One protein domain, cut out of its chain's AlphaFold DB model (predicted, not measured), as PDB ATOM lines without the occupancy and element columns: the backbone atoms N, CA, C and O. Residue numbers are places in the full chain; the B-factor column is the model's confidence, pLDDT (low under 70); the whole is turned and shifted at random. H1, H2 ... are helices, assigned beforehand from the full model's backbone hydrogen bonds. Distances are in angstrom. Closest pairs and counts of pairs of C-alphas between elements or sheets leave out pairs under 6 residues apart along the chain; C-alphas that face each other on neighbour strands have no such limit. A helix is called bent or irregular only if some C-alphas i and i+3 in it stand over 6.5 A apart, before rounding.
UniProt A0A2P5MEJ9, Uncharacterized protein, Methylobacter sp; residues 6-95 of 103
ATOM      1  N   THR A   6     -13.635 -46.008  -6.036       35.78
ATOM      2  CA  THR A   6     -12.339 -46.621  -5.718       35.78
ATOM      3  C   THR A   6     -11.130 -45.962  -6.389       35.78
ATOM      4  O   THR A   6     -10.010 -46.213  -5.959       35.78
ATOM      5  N   THR A   7     -11.313 -45.133  -7.427       38.25
ATOM      6  CA  THR A   7     -10.214 -44.371  -8.058       38.25
ATOM      7  C   THR A   7     -10.018 -42.980  -7.464       38.25
ATOM      8  O   THR A   7      -9.013 -42.344  -7.755       38.25
ATOM      9  N   LEU A   8     -10.970 -42.487  -6.666       41.25
ATOM     10  CA  LEU A   8     -10.873 -41.168  -6.028       41.25
ATOM     11  C   LEU A   8     -10.190 -41.232  -4.660       41.25
ATOM     12  O   LEU A   8      -9.614 -40.245  -4.218       41.25
ATOM     13  N   PHE A   9     -10.228 -42.395  -4.012       40.91
ATOM     14  CA  PHE A   9      -9.688 -42.590  -2.675       40.91
ATOM     15  C   PHE A   9      -8.910 -43.903  -2.653       40.91
ATOM     16  O   PHE A   9      -9.483 -44.986  -2.523       40.91
ATOM     17  N   HIS A  10      -7.588 -43.822  -2.824       38.38
ATOM     18  CA  HIS A  10      -6.719 -44.960  -2.555       38.38
ATOM     19  C   HIS A  10      -6.810 -45.275  -1.061       38.38
ATOM     20  O   HIS A  10      -6.287 -44.539  -0.229       38.38
ATOM     21  N   ALA A  11      -7.485 -46.376  -0.733       41.34
ATOM     22  CA  ALA A  11      -7.840 -46.819   0.616       41.34
ATOM     23  C   ALA A  11      -6.655 -47.088   1.578       41.34
ATOM     24  O   ALA A  11      -6.846 -47.729   2.602       41.34
ATOM     25  N   ARG A  12      -5.426 -46.663   1.257       39.47
ATOM     26  CA  ARG A  12      -4.212 -46.971   2.032       39.47
ATOM     27  C   ARG A  12      -3.360 -45.777   2.455       39.47
ATOM     28  O   ARG A  12      -2.504 -45.967   3.307       39.47
ATOM     29  N   GLU A  13      -3.571 -44.573   1.927       44.34
ATOM     30  CA  GLU A  13      -2.671 -43.435   2.222       44.34
ATOM     31  C   GLU A  13      -3.127 -42.539   3.388       44.34
ATOM     32  O   GLU A  13      -2.579 -41.464   3.591       44.34
ATOM     33  N   TRP A  14      -4.116 -42.958   4.182       44.09
ATOM     34  CA  TRP A  14      -4.753 -42.090   5.190       44.09
ATOM     35  C   TRP A  14      -4.229 -42.291   6.620       44.09
ATOM     36  O   TRP A  14      -4.824 -41.808   7.581       44.09
ATOM     37  N   PHE A  15      -3.096 -42.971   6.793       42.34
ATOM     38  CA  PHE A  15      -2.520 -43.222   8.115       42.34
ATOM     39  C   PHE A  15      -1.609 -42.084   8.579       42.34
ATOM     40  O   PHE A  15      -0.392 -42.212   8.586       42.34
ATOM     41  N   ASP A  16      -2.241 -40.995   9.008       48.84
ATOM     42  CA  ASP A  16      -1.723 -40.123  10.074       48.84
ATOM     43  C   ASP A  16      -2.906 -39.536  10.875       48.84
ATOM     44  O   ASP A  16      -3.036 -38.338  11.134       48.84
ATOM     45  N   ILE A  17      -3.863 -40.403  11.222       55.12
ATOM     46  CA  ILE A  17      -5.068 -40.008  11.957       55.12
ATOM     47  C   ILE A  17      -4.710 -39.803  13.425       55.12
ATOM     48  O   ILE A  17      -4.380 -40.738  14.155       55.12
ATOM     49  N   THR A  18      -4.843 -38.561  13.881       61.56
ATOM     50  CA  THR A  18      -4.806 -38.244  15.308       61.56
ATOM     51  C   THR A  18      -6.099 -38.744  15.951       61.56
ATOM     52  O   THR A  18      -7.172 -38.195  15.706       61.56
ATOM     53  N   VAL A  19      -6.010 -39.791  16.776       65.19
ATOM     54  CA  VAL A  19      -7.137 -40.271  17.590       65.19
ATOM     55  C   VAL A  19      -7.621 -39.125  18.496       65.19
ATOM     56  O   VAL A  19      -6.787 -38.541  19.195       65.19
ATOM     57  N   PRO A  20      -8.926 -38.789  18.523       66.19
ATOM     58  CA  PRO A  20      -9.451 -37.750  19.408       66.19
ATOM     59  C   PRO A  20      -9.140 -38.040  20.879       66.19
ATOM     60  O   PRO A  20      -9.251 -39.185  21.313       66.19
ATOM     61  N   ASP A  21      -8.813 -37.009  21.663       73.06
ATOM     62  CA  ASP A  21      -8.370 -37.168  23.060       73.06
ATOM     63  C   ASP A  21      -9.342 -37.986  23.918       73.06
ATOM     64  O   ASP A  21      -8.919 -38.859  24.672       73.06
ATOM     65  N   TRP A  22     -10.648 -37.771  23.746       74.88
ATOM     66  CA  TRP A  22     -11.695 -38.494  24.475       74.88
ATOM     67  C   TRP A  22     -11.769 -39.995  24.137       74.88
ATOM     68  O   TRP A  22     -12.408 -40.756  24.861       74.88
ATOM     69  N   PHE A  23     -11.140 -40.432  23.040       72.44
ATOM     70  CA  PHE A  23     -11.168 -41.811  22.556       72.44
ATOM     71  C   PHE A  23      -9.829 -42.548  22.721       72.44
ATOM     72  O   PHE A  23      -9.807 -43.779  22.669       72.44
ATOM     73  N   LYS A  24      -8.729 -41.823  22.975       75.88
ATOM     74  CA  LYS A  24      -7.363 -42.374  23.075       75.88
ATOM     75  C   LYS A  24      -7.251 -43.537  24.055       75.88
ATOM     76  O   LYS A  24      -6.777 -44.599  23.670       75.88
ATOM     77  N   GLU A  25      -7.765 -43.379  25.275       77.56
ATOM     78  CA  GLU A  25      -7.689 -44.420  26.311       77.56
ATOM     79  C   GLU A  25      -8.337 -45.735  25.850       77.56
ATOM     80  O   GLU A  25      -7.758 -46.809  25.990       77.56
ATOM     81  N   ARG A  26      -9.507 -45.659  25.202       76.56
ATOM     82  CA  ARG A  26     -10.217 -46.846  24.699       76.56
ATOM     83  C   ARG A  26      -9.448 -47.544  23.575       76.56
ATOM     84  O   ARG A  26      -9.426 -48.773  23.540       76.56
ATOM     85  N   VAL A  27      -8.812 -46.781  22.683       79.19
ATOM     86  CA  VAL A  27      -7.951 -47.314  21.611       79.19
ATOM     87  C   VAL A  27      -6.711 -47.997  22.190       79.19
ATOM     88  O   VAL A  27      -6.352 -49.092  21.754       79.19
ATOM     89  N   GLU A  28      -6.072 -47.386  23.186       79.19
ATOM     90  CA  GLU A  28      -4.897 -47.949  23.854       79.19
ATOM     91  C   GLU A  28      -5.229 -49.253  24.584       79.19
ATOM     92  O   GLU A  28      -4.497 -50.237  24.456       79.19
ATOM     93  N   THR A  29      -6.348 -49.299  25.313       82.94
ATOM     94  CA  THR A  29      -6.825 -50.521  25.973       82.94
ATOM     95  C   THR A  29      -7.111 -51.625  24.959       82.94
ATOM     96  O   THR A  29      -6.692 -52.766  25.165       82.94
ATOM     97  N   LEU A  30      -7.778 -51.298  23.847       79.56
ATOM     98  CA  LEU A  30      -8.077 -52.263  22.791       79.56
ATOM     99  C   LEU A  30      -6.795 -52.814  22.151       79.56
ATOM    100  O   LEU A  30      -6.647 -54.026  22.022       79.56
ATOM    101  N   THR A  31      -5.835 -51.939  21.837       78.12
ATOM    102  CA  THR A  31      -4.534 -52.316  21.255       78.12
ATOM    103  C   THR A  31      -3.753 -53.246  22.183       78.12
ATOM    104  O   THR A  31      -3.249 -54.276  21.741       78.12
ATOM    105  N   LYS A  32      -3.708 -52.939  23.488       81.44
ATOM    106  CA  LYS A  32      -3.073 -53.804  24.498       81.44
ATOM    107  C   LYS A  32      -3.764 -55.161  24.637       81.44
ATOM    108  O   LYS A  32      -3.097 -56.143  24.938       81.44
ATOM    109  N   THR A  33      -5.083 -55.209  24.449       84.69
ATOM    110  CA  THR A  33      -5.877 -56.438  24.607       84.69
ATOM    111  C   THR A  33      -5.735 -57.367  23.405       84.69
ATOM    112  O   THR A  33      -5.578 -58.571  23.578       84.69
ATOM    113  N   LEU A  34      -5.791 -56.815  22.191       79.00
ATOM    114  CA  LEU A  34      -5.782 -57.592  20.952       79.00
ATOM    115  C   LEU A  34      -4.367 -57.918  20.453       79.00
ATOM    116  O   LEU A  34      -4.188 -58.939  19.789       79.00
ATOM    117  N   GLY A  35      -3.379 -57.081  20.786       79.38
ATOM    118  CA  GLY A  35      -2.038 -57.114  20.202       79.38
ATOM    119  C   GLY A  35      -1.964 -56.334  18.884       79.38
ATOM    120  O   GLY A  35      -2.956 -56.212  18.166       79.38
ATOM    121  N   GLU A  36      -0.789 -55.782  18.565       76.62
ATOM    122  CA  GLU A  36      -0.620 -54.871  17.418       76.62
ATOM    123  C   GLU A  36      -0.878 -55.528  16.053       76.62
ATOM    124  O   GLU A  36      -1.361 -54.853  15.144       76.62
ATOM    125  N   ASP A  37      -0.625 -56.835  15.939       77.06
ATOM    126  CA  ASP A  37      -0.743 -57.609  14.694       77.06
ATOM    127  C   ASP A  37      -2.131 -58.244  14.485       77.06
ATOM    128  O   ASP A  37      -2.328 -59.058  13.582       77.06
ATOM    129  N   ASN A  38      -3.110 -57.918  15.331       81.88
ATOM    130  CA  ASN A  38      -4.437 -58.522  15.267       81.88
ATOM    131  C   ASN A  38      -5.266 -57.970  14.091       81.88
ATOM    132  O   ASN A  38      -5.405 -56.756  13.926       81.88
ATOM    133  N   GLU A  39      -5.875 -58.857  13.297       78.56
ATOM    134  CA  GLU A  39      -6.730 -58.478  12.161       78.56
ATOM    135  C   GLU A  39      -7.927 -57.608  12.582       78.56
ATOM    136  O   GLU A  39      -8.274 -56.658  11.881       78.56
ATOM    137  N   GLU A  40      -8.515 -57.854  13.756       76.25
ATOM    138  CA  GLU A  40      -9.611 -57.040  14.291       76.25
ATOM    139  C   GLU A  40      -9.155 -55.615  14.624       76.25
ATOM    140  O   GLU A  40      -9.915 -54.662  14.445       76.25
ATOM    141  N   LEU A  41      -7.899 -55.439  15.055       70.50
ATOM    142  CA  LEU A  41      -7.329 -54.119  15.315       70.50
ATOM    143  C   LEU A  41      -7.104 -53.344  14.007       70.50
ATOM    144  O   LEU A  41      -7.308 -52.130  13.972       70.50
ATOM    145  N   THR A  42      -6.731 -54.033  12.926       69.44
ATOM    146  CA  THR A  42      -6.666 -53.441  11.581       69.44
ATOM    147  C   THR A  42      -8.045 -52.968  11.127       69.44
ATOM    148  O   THR A  42      -8.206 -51.801  10.775       69.44
ATOM    149  N   VAL A  43      -9.066 -53.822  11.237       73.31
ATOM    150  CA  VAL A  43     -10.450 -53.456  10.894       73.31
ATOM    151  C   VAL A  43     -10.954 -52.295  11.759       73.31
ATOM    152  O   VAL A  43     -11.607 -51.379  11.262       73.31
ATOM    153  N   PHE A  44     -10.622 -52.277  13.051       75.12
ATOM    154  CA  PHE A  44     -10.955 -51.170  13.943       75.12
ATOM    155  C   PHE A  44     -10.328 -49.845  13.489       75.12
ATOM    156  O   PHE A  44     -11.014 -48.822  13.464       75.12
ATOM    157  N   LYS A  45      -9.047 -49.851  13.100       68.62
ATOM    158  CA  LYS A  45      -8.355 -48.669  12.559       68.62
ATOM    159  C   LYS A  45      -9.008 -48.172  11.264       68.62
ATOM    160  O   LYS A  45      -9.178 -46.962  11.099       68.62
ATOM    161  N   ASP A  46      -9.444 -49.079  10.393       68.81
ATOM    162  CA  ASP A  46     -10.179 -48.729   9.171       68.81
ATOM    163  C   ASP A  46     -11.524 -48.052   9.496       68.81
ATOM    164  O   ASP A  46     -11.871 -47.027   8.907       68.81
ATOM    165  N   ILE A  47     -12.258 -48.556  10.495       72.25
ATOM    166  CA  ILE A  47     -13.514 -47.945  10.966       72.25
ATOM    167  C   ILE A  47     -13.263 -46.557  11.569       72.25
ATOM    168  O   ILE A  47     -14.016 -45.619  11.297       72.25
ATOM    169  N   LEU A  48     -12.199 -46.400  12.359       69.31
ATOM    170  CA  LEU A  48     -11.802 -45.121  12.961       69.31
ATOM    171  C   LEU A  48     -11.500 -44.074  11.876       69.31
ATOM    172  O   LEU A  48     -11.936 -42.925  11.973       69.31
ATOM    173  N   SER A  49     -10.852 -44.505  10.791       67.38
ATOM    174  CA  SER A  49     -10.615 -43.701   9.587       67.38
ATOM    175  C   SER A  49     -11.919 -43.316   8.879       67.38
ATOM    176  O   SER A  49     -12.106 -42.159   8.497       67.38
ATOM    177  N   GLY A  50     -12.871 -44.249   8.773       67.94
ATOM    178  CA  GLY A  50     -14.219 -43.985   8.255       67.94
ATOM    179  C   GLY A  50     -15.009 -42.963   9.084       67.94
ATOM    180  O   GLY A  50     -15.725 -42.121   8.533       67.94
ATOM    181  N   GLY A  51     -14.839 -42.977  10.408       69.12
ATOM    182  CA  GLY A  51     -15.396 -41.959  11.300       69.12
ATOM    183  C   GLY A  51     -14.879 -40.557  10.968       69.12
ATOM    184  O   GLY A  51     -15.668 -39.616  10.876       69.12
ATOM    185  N   LYS A  52     -13.577 -40.420  10.686       68.50
ATOM    186  CA  LYS A  52     -12.979 -39.127  10.328       68.50
ATOM    187  C   LYS A  52     -13.482 -38.583   8.992       68.50
ATOM    188  O   LYS A  52     -13.826 -37.406   8.906       68.50
ATOM    189  N   LEU A  53     -13.604 -39.447   7.985       69.75
ATOM    190  CA  LEU A  53     -14.230 -39.104   6.703       69.75
ATOM    191  C   LEU A  53     -15.647 -38.551   6.889       69.75
ATOM    192  O   LEU A  53     -16.051 -37.613   6.206       69.75
ATOM    193  N   THR A  54     -16.395 -39.110   7.841       71.00
ATOM    194  CA  THR A  54     -17.747 -38.643   8.168       71.00
ATOM    195  C   THR A  54     -17.721 -37.249   8.806       71.00
ATOM    196  O   THR A  54     -18.522 -36.395   8.427       71.00
ATOM    197  N   GLU A  55     -16.783 -36.974   9.718       73.44
ATOM    198  CA  GLU A  55     -16.592 -35.624  10.276       73.44
ATOM    199  C   GLU A  55     -16.247 -34.596   9.189       73.44
ATOM    200  O   GLU A  55     -16.836 -33.517   9.143       73.44
ATOM    201  N   GLU A  56     -15.323 -34.931   8.286       74.88
ATOM    202  CA  GLU A  56     -14.935 -34.054   7.176       74.88
ATOM    203  C   GLU A  56     -16.098 -33.797   6.219       74.88
ATOM    204  O   GLU A  56     -16.297 -32.671   5.768       74.88
ATOM    205  N   LEU A  57     -16.913 -34.816   5.946       74.12
ATOM    206  CA  LEU A  57     -18.116 -34.684   5.134       74.12
ATOM    207  C   LEU A  57     -19.117 -33.705   5.765       74.12
ATOM    208  O   LEU A  57     -19.669 -32.856   5.061       74.12
ATOM    209  N   ILE A  58     -19.315 -33.769   7.086       71.56
ATOM    210  CA  ILE A  58     -20.162 -32.827   7.832       71.56
ATOM    211  C   ILE A  58     -19.587 -31.407   7.745       71.56
ATOM    212  O   ILE A  58     -20.315 -30.468   7.412       71.56
ATOM    213  N   GLN A  59     -18.282 -31.247   7.985       79.00
ATOM    214  CA  GLN A  59     -17.588 -29.958   7.906       79.00
ATOM    215  C   GLN A  59     -17.727 -29.340   6.505       79.00
ATOM    216  O   GLN A  59     -18.095 -28.173   6.363       79.00
ATOM    217  N   ASN A  60     -17.497 -30.135   5.459       78.94
ATOM    218  CA  ASN A  60     -17.605 -29.709   4.068       78.94
ATOM    219  C   ASN A  60     -19.046 -29.346   3.698       78.94
ATOM    220  O   ASN A  60     -19.270 -28.345   3.021       78.94
ATOM    221  N   THR A  61     -20.032 -30.102   4.186       76.75
ATOM    222  CA  THR A  61     -21.457 -29.793   3.990       76.75
ATOM    223  C   THR A  61     -21.830 -28.465   4.656       76.75
ATOM    224  O   THR A  61     -22.561 -27.667   4.071       76.75
ATOM    225  N   HIS A  62     -21.280 -28.168   5.837       76.06
ATOM    226  CA  HIS A  62     -21.468 -26.882   6.513       76.06
ATOM    227  C   HIS A  62     -20.828 -25.707   5.746       76.06
ATOM    228  O   HIS A  62     -21.451 -24.657   5.566       76.06
ATOM    229  N   VAL A  63     -19.606 -25.884   5.235       82.06
ATOM    230  CA  VAL A  63     -18.948 -24.887   4.371       82.06
ATOM    231  C   VAL A  63     -19.754 -24.664   3.090       82.06
ATOM    232  O   VAL A  63     -19.966 -23.526   2.671       82.06
ATOM    233  N   LEU A  64     -20.270 -25.732   2.486       80.69
ATOM    234  CA  LEU A  64     -21.118 -25.640   1.305       80.69
ATOM    235  C   LEU A  64     -22.412 -24.874   1.610       80.69
ATOM    236  O   LEU A  64     -22.759 -23.971   0.857       80.69
ATOM    237  N   ALA A  65     -23.066 -25.150   2.742       79.12
ATOM    238  CA  ALA A  65     -24.268 -24.438   3.192       79.12
ATOM    239  C   ALA A  65     -24.060 -22.922   3.320       79.12
ATOM    240  O   ALA A  65     -24.968 -22.142   3.050       79.12
ATOM    241  N   SER A  66     -22.863 -22.505   3.738       77.94
ATOM    242  CA  SER A  66     -22.525 -21.094   3.950       77.94
ATOM    243  C   SER A  66     -22.026 -20.372   2.693       77.94
ATOM    244  O   SER A  66     -21.916 -19.147   2.707       77.94
ATOM    245  N   SER A  67     -21.744 -21.097   1.605       84.19
ATOM    246  CA  SER A  67     -21.138 -20.536   0.387       84.19
ATOM    247  C   SER A  67     -21.953 -20.747  -0.892       84.19
ATOM    248  O   SER A  67     -21.799 -19.976  -1.841       84.19
ATOM    249  N   THR A  68     -22.831 -21.753  -0.947       80.69
ATOM    250  CA  THR A  68     -23.614 -22.049  -2.150       80.69
ATOM    251  C   THR A  68     -24.886 -21.210  -2.233       80.69
ATOM    252  O   THR A  68     -25.631 -21.071  -1.268       80.69
ATOM    253  N   GLN A  69     -25.177 -20.688  -3.427       82.38
ATOM    254  CA  GLN A  69     -26.477 -20.086  -3.757       82.38
ATOM    255  C   GLN A  69     -27.420 -21.085  -4.452       82.38
ATOM    256  O   GLN A  69     -28.563 -20.751  -4.755       82.38
ATOM    257  N   GLN A  70     -26.953 -22.310  -4.718       85.69
ATOM    258  CA  GLN A  70     -27.722 -23.358  -5.390       85.69
ATOM    259  C   GLN A  70     -28.237 -24.369  -4.362       85.69
ATOM    260  O   GLN A  70     -27.476 -25.210  -3.878       85.69
ATOM    261  N   GLY A  71     -29.532 -24.283  -4.042       82.31
ATOM    262  CA  GLY A  71     -30.181 -25.131  -3.034       82.31
ATOM    263  C   GLY A  71     -30.078 -26.630  -3.330       82.31
ATOM    264  O   GLY A  71     -29.787 -27.406  -2.425       82.31
ATOM    265  N   ASP A  72     -30.207 -27.033  -4.595       84.50
ATOM    266  CA  ASP A  72     -30.154 -28.448  -4.989       84.50
ATOM    267  C   ASP A  72     -28.778 -29.084  -4.732       84.50
ATOM    268  O   ASP A  72     -28.690 -30.239  -4.321       84.50
ATOM    269  N   ILE A  73     -27.693 -28.318  -4.910       79.19
ATOM    270  CA  ILE A  73     -26.326 -28.780  -4.617       79.19
ATOM    271  C   ILE A  73     -26.151 -29.018  -3.114       79.19
ATOM    272  O   ILE A  73     -25.519 -29.994  -2.709       79.19
ATOM    273  N   PHE A  74     -26.722 -28.144  -2.283       81.75
ATOM    274  CA  PHE A  74     -26.699 -28.319  -0.835       81.75
ATOM    275  C   PHE A  74     -27.501 -29.551  -0.401       81.75
ATOM    276  O   PHE A  74     -26.988 -30.366   0.362       81.75
ATOM    277  N   LEU A  75     -28.721 -29.722  -0.921       83.56
ATOM    278  CA  LEU A  75     -29.567 -30.875  -0.600       83.56
ATOM    279  C   LEU A  75     -28.895 -32.198  -0.987       83.56
ATOM    280  O   LEU A  75     -28.857 -33.119  -0.178       83.56
ATOM    281  N   LEU A  76     -28.264 -32.262  -2.164       80.69
ATOM    282  CA  LEU A  76     -27.526 -33.451  -2.591       80.69
ATOM    283  C   LEU A  76     -26.354 -33.785  -1.650       80.69
ATOM    284  O   LEU A  76     -26.101 -34.955  -1.367       80.69
ATOM    285  N   ALA A  77     -25.638 -32.775  -1.148       78.19
ATOM    286  CA  ALA A  77     -24.560 -32.984  -0.182       78.19
ATOM    287  C   ALA A  77     -25.086 -33.502   1.170       78.19
ATOM    288  O   ALA A  77     -24.487 -34.409   1.752       78.19
ATOM    289  N   VAL A  78     -26.225 -32.977   1.634       80.75
ATOM    290  CA  VAL A  78     -26.906 -33.454   2.849       80.75
ATOM    291  C   VAL A  78     -27.347 -34.910   2.697       80.75
ATOM    292  O   VAL A  78     -27.087 -35.708   3.597       80.75
ATOM    293  N   ASP A  79     -27.932 -35.290   1.559       79.56
ATOM    294  CA  ASP A  79     -28.363 -36.670   1.301       79.56
ATOM    295  C   ASP A  79     -27.185 -37.657   1.347       79.56
ATOM    296  O   ASP A  79     -27.279 -38.725   1.959       79.56
ATOM    297  N   ILE A  80     -26.042 -37.287   0.758       76.75
ATOM    298  CA  ILE A  80     -24.813 -38.096   0.799       76.75
ATOM    299  C   ILE A  80     -24.329 -38.273   2.246       76.75
ATOM    300  O   ILE A  80     -24.012 -39.393   2.657       76.75
ATOM    301  N   ALA A  81     -24.311 -37.193   3.035       73.69
ATOM    302  CA  ALA A  81     -23.922 -37.248   4.441       73.69
ATOM    303  C   ALA A  81     -24.866 -38.116   5.280       73.69
ATOM    304  O   ALA A  81     -24.421 -38.938   6.087       73.69
ATOM    305  N   GLN A  82     -26.171 -37.998   5.049       78.38
ATOM    306  CA  GLN A  82     -27.176 -38.762   5.771       78.38
ATOM    307  C   GLN A  82     -27.116 -40.259   5.448       78.38
ATOM    308  O   GLN A  82     -27.257 -41.092   6.352       78.38
ATOM    309  N   HIS A  83     -26.848 -40.623   4.191       78.00
ATOM    310  CA  HIS A  83     -26.644 -42.017   3.803       78.00
ATOM    311  C   HIS A  83     -25.445 -42.657   4.516       78.00
ATOM    312  O   HIS A  83     -25.570 -43.785   5.003       78.00
ATOM    313  N   ALA A  84     -24.320 -41.944   4.638       70.62
ATOM    314  CA  ALA A  84     -23.138 -42.438   5.348       70.62
ATOM    315  C   ALA A  84     -23.435 -42.717   6.835       70.62
ATOM    316  O   ALA A  84     -23.162 -43.811   7.332       70.62
ATOM    317  N   CYS A  85     -24.089 -41.776   7.526       70.88
ATOM    318  CA  CYS A  85     -24.483 -41.940   8.930       70.88
ATOM    319  C   CYS A  85     -25.476 -43.099   9.137       70.88
ATOM    320  O   CYS A  85     -25.329 -43.889  10.072       70.88
ATOM    321  N   THR A  86     -26.469 -43.232   8.251       76.62
ATOM    322  CA  THR A  86     -27.504 -44.278   8.339       76.62
ATOM    323  C   THR A  86     -26.914 -45.679   8.167       76.62
ATOM    324  O   THR A  86     -27.304 -46.612   8.877       76.62
ATOM    325  N   ALA A  87     -25.953 -45.843   7.253       70.00
ATOM    326  CA  ALA A  87     -25.274 -47.117   7.040       70.00
ATOM    327  C   ALA A  87     -24.532 -47.580   8.306       70.00
ATOM    328  O   ALA A  87     -24.673 -48.731   8.719       70.00
ATOM    329  N   ILE A  88     -23.820 -46.664   8.974       67.62
ATOM    330  CA  ILE A  88     -23.099 -46.945  10.225       67.62
ATOM    331  C   ILE A  88     -24.073 -47.333  11.349       67.62
ATOM    332  O   ILE A  88     -23.860 -48.339  12.028       67.62
ATOM    333  N   GLN A  89     -25.166 -46.583  11.525       66.69
ATOM    334  CA  GLN A  89     -26.183 -46.887  12.541       66.69
ATOM    335  C   GLN A  89     -26.842 -48.250  12.315       66.69
ATOM    336  O   GLN A  89     -27.040 -49.004  13.265       66.69
ATOM    337  N   THR A  90     -27.144 -48.593  11.062       68.38
ATOM    338  CA  THR A  90     -27.753 -49.884  10.723       68.38
ATOM    339  C   THR A  90     -26.826 -51.041  11.085       68.38
ATOM    340  O   THR A  90     -27.276 -52.013  11.680       68.38
ATOM    341  N   ILE A  91     -25.523 -50.927  10.807       64.81
ATOM    342  CA  ILE A  91     -24.537 -51.948  11.193       64.81
ATOM    343  C   ILE A  91     -24.488 -52.096  12.719       64.81
ATOM    344  O   ILE A  91     -24.581 -53.211  13.227       64.81
ATOM    345  N   ALA A  92     -24.421 -50.984  13.457       63.09
ATOM    346  CA  ALA A  92     -24.373 -51.003  14.920       63.09
ATOM    347  C   ALA A  92     -25.602 -51.672  15.565       63.09
ATOM    348  O   ALA A  92     -25.476 -52.284  16.621       63.09
ATOM    349  N   LEU A  93     -26.778 -51.586  14.932       59.66
ATOM    350  CA  LEU A  93     -28.014 -52.212  15.416       59.66
ATOM    351  C   LEU A  93     -28.089 -53.723  15.150       59.66
ATOM    352  O   LEU A  93     -28.869 -54.416  15.801       59.66
ATOM    353  N   VAL A  94     -27.315 -54.234  14.189       57.75
ATOM    354  CA  VAL A  94     -27.350 -55.647  13.776       57.75
ATOM    355  C   VAL A  94     -26.235 -56.461  14.442       57.75
ATOM    356  O   VAL A  94     -26.346 -57.681  14.532       57.75
ATOM    357  N   VAL A  95     -25.182 -55.814  14.955       55.59
ATOM    358  CA  VAL A  95     -24.122 -56.494  15.709       55.59
ATOM    359  C   VAL A  95     -24.641 -56.856  17.108       55.59
ATOM    360  O   VAL A  95     -24.920 -55.956  17.903       55.59
TER     361      VAL A  95
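AT A GLANCE: This is residues 6 to 95 of the 103 residues of an uncharacterized protein of Methylobacter sp (UniProt A0A2P5MEJ9). A long helix, H2, is the spine of this domain, and a helix folds back from each of its ends: H3 returns from the far end as the second leg of a long, narrow V, and the shorter H1 folds back from the near end, splayed away from H2. An unnamed stretch, residues 6 to 20, leads into H1 and crosses H2 on its way. The printed part has 90 residues with three named helices, H1, H2 and H3 in chain order, and no named strand; the class is all helix. The whole is loose, with a radius of gyration of the C-alphas of 16.1 A, and elongated, spanning 50 by 30 by 30 A.

HOW THE PARTS SIT: Start with H2, residues 39 to 67, and look from it to H3, residues 71 to 94. The two touch, H2 with residues 54 to 65 alone and H3 with residues 74 to 85 alone; their closest C-alphas, of Ala 65 and Phe 74, are 6.1 A apart. They form a helical hairpin at a shallow tilt of 25 degrees, opposite ways. Now go to the other end of H2, where H1, residues 21 to 34, and H2 touch, H1 with residues 30 to 34 alone and H2 with residues 40 to 41 alone. The closest C-alphas there are those of Leu 34 and Leu 41, 6.8 A apart. H1 and H2 are also a helical hairpin, at a shallow tilt of 20 degrees, opposite ways, but their centres are 19.0 A apart, beside 11.9 A for H2 and H3. H1 and H3 are apart. In the backbones of H2 and H3 every O i to N i+4 pair is within hydrogen-bond range; in H1, 8 of 10 are.

IN THESE COORDINATES: Find C-alpha 39 at (-6.730, -58.478, 12.161); from there H2 runs 42.3 A through its 29 residues to C-alpha 67 at (-21.138, -20.536, 0.387). H3 begins at C-alpha 71 and runs 35.0 A to C-alpha 94 at (-27.350, -55.647, 13.776). H1 measures 20.7 A from C-alpha 21 to C-alpha 34 and is irregular: C-alphas 22 and 25 are 7.4 A apart.

THE WHOLE: The C-alphas farthest apart are those of Thr 33 and Gln 69, 50.5 A. The printed part has no cut, and both links, H1 to H2 and H2 to H3, are tight. Residues 21 to 26 of H1, residues 34 to 39, residues 67 to 72, and residues 89 to 95, of which 89 to 94 belong to H3, stand free. The mean pLDDT of the printed part is 70.4; look for values under 70 at residues 6 to 20, 42, 45 to 46, 48 to 53 and 88 to 95.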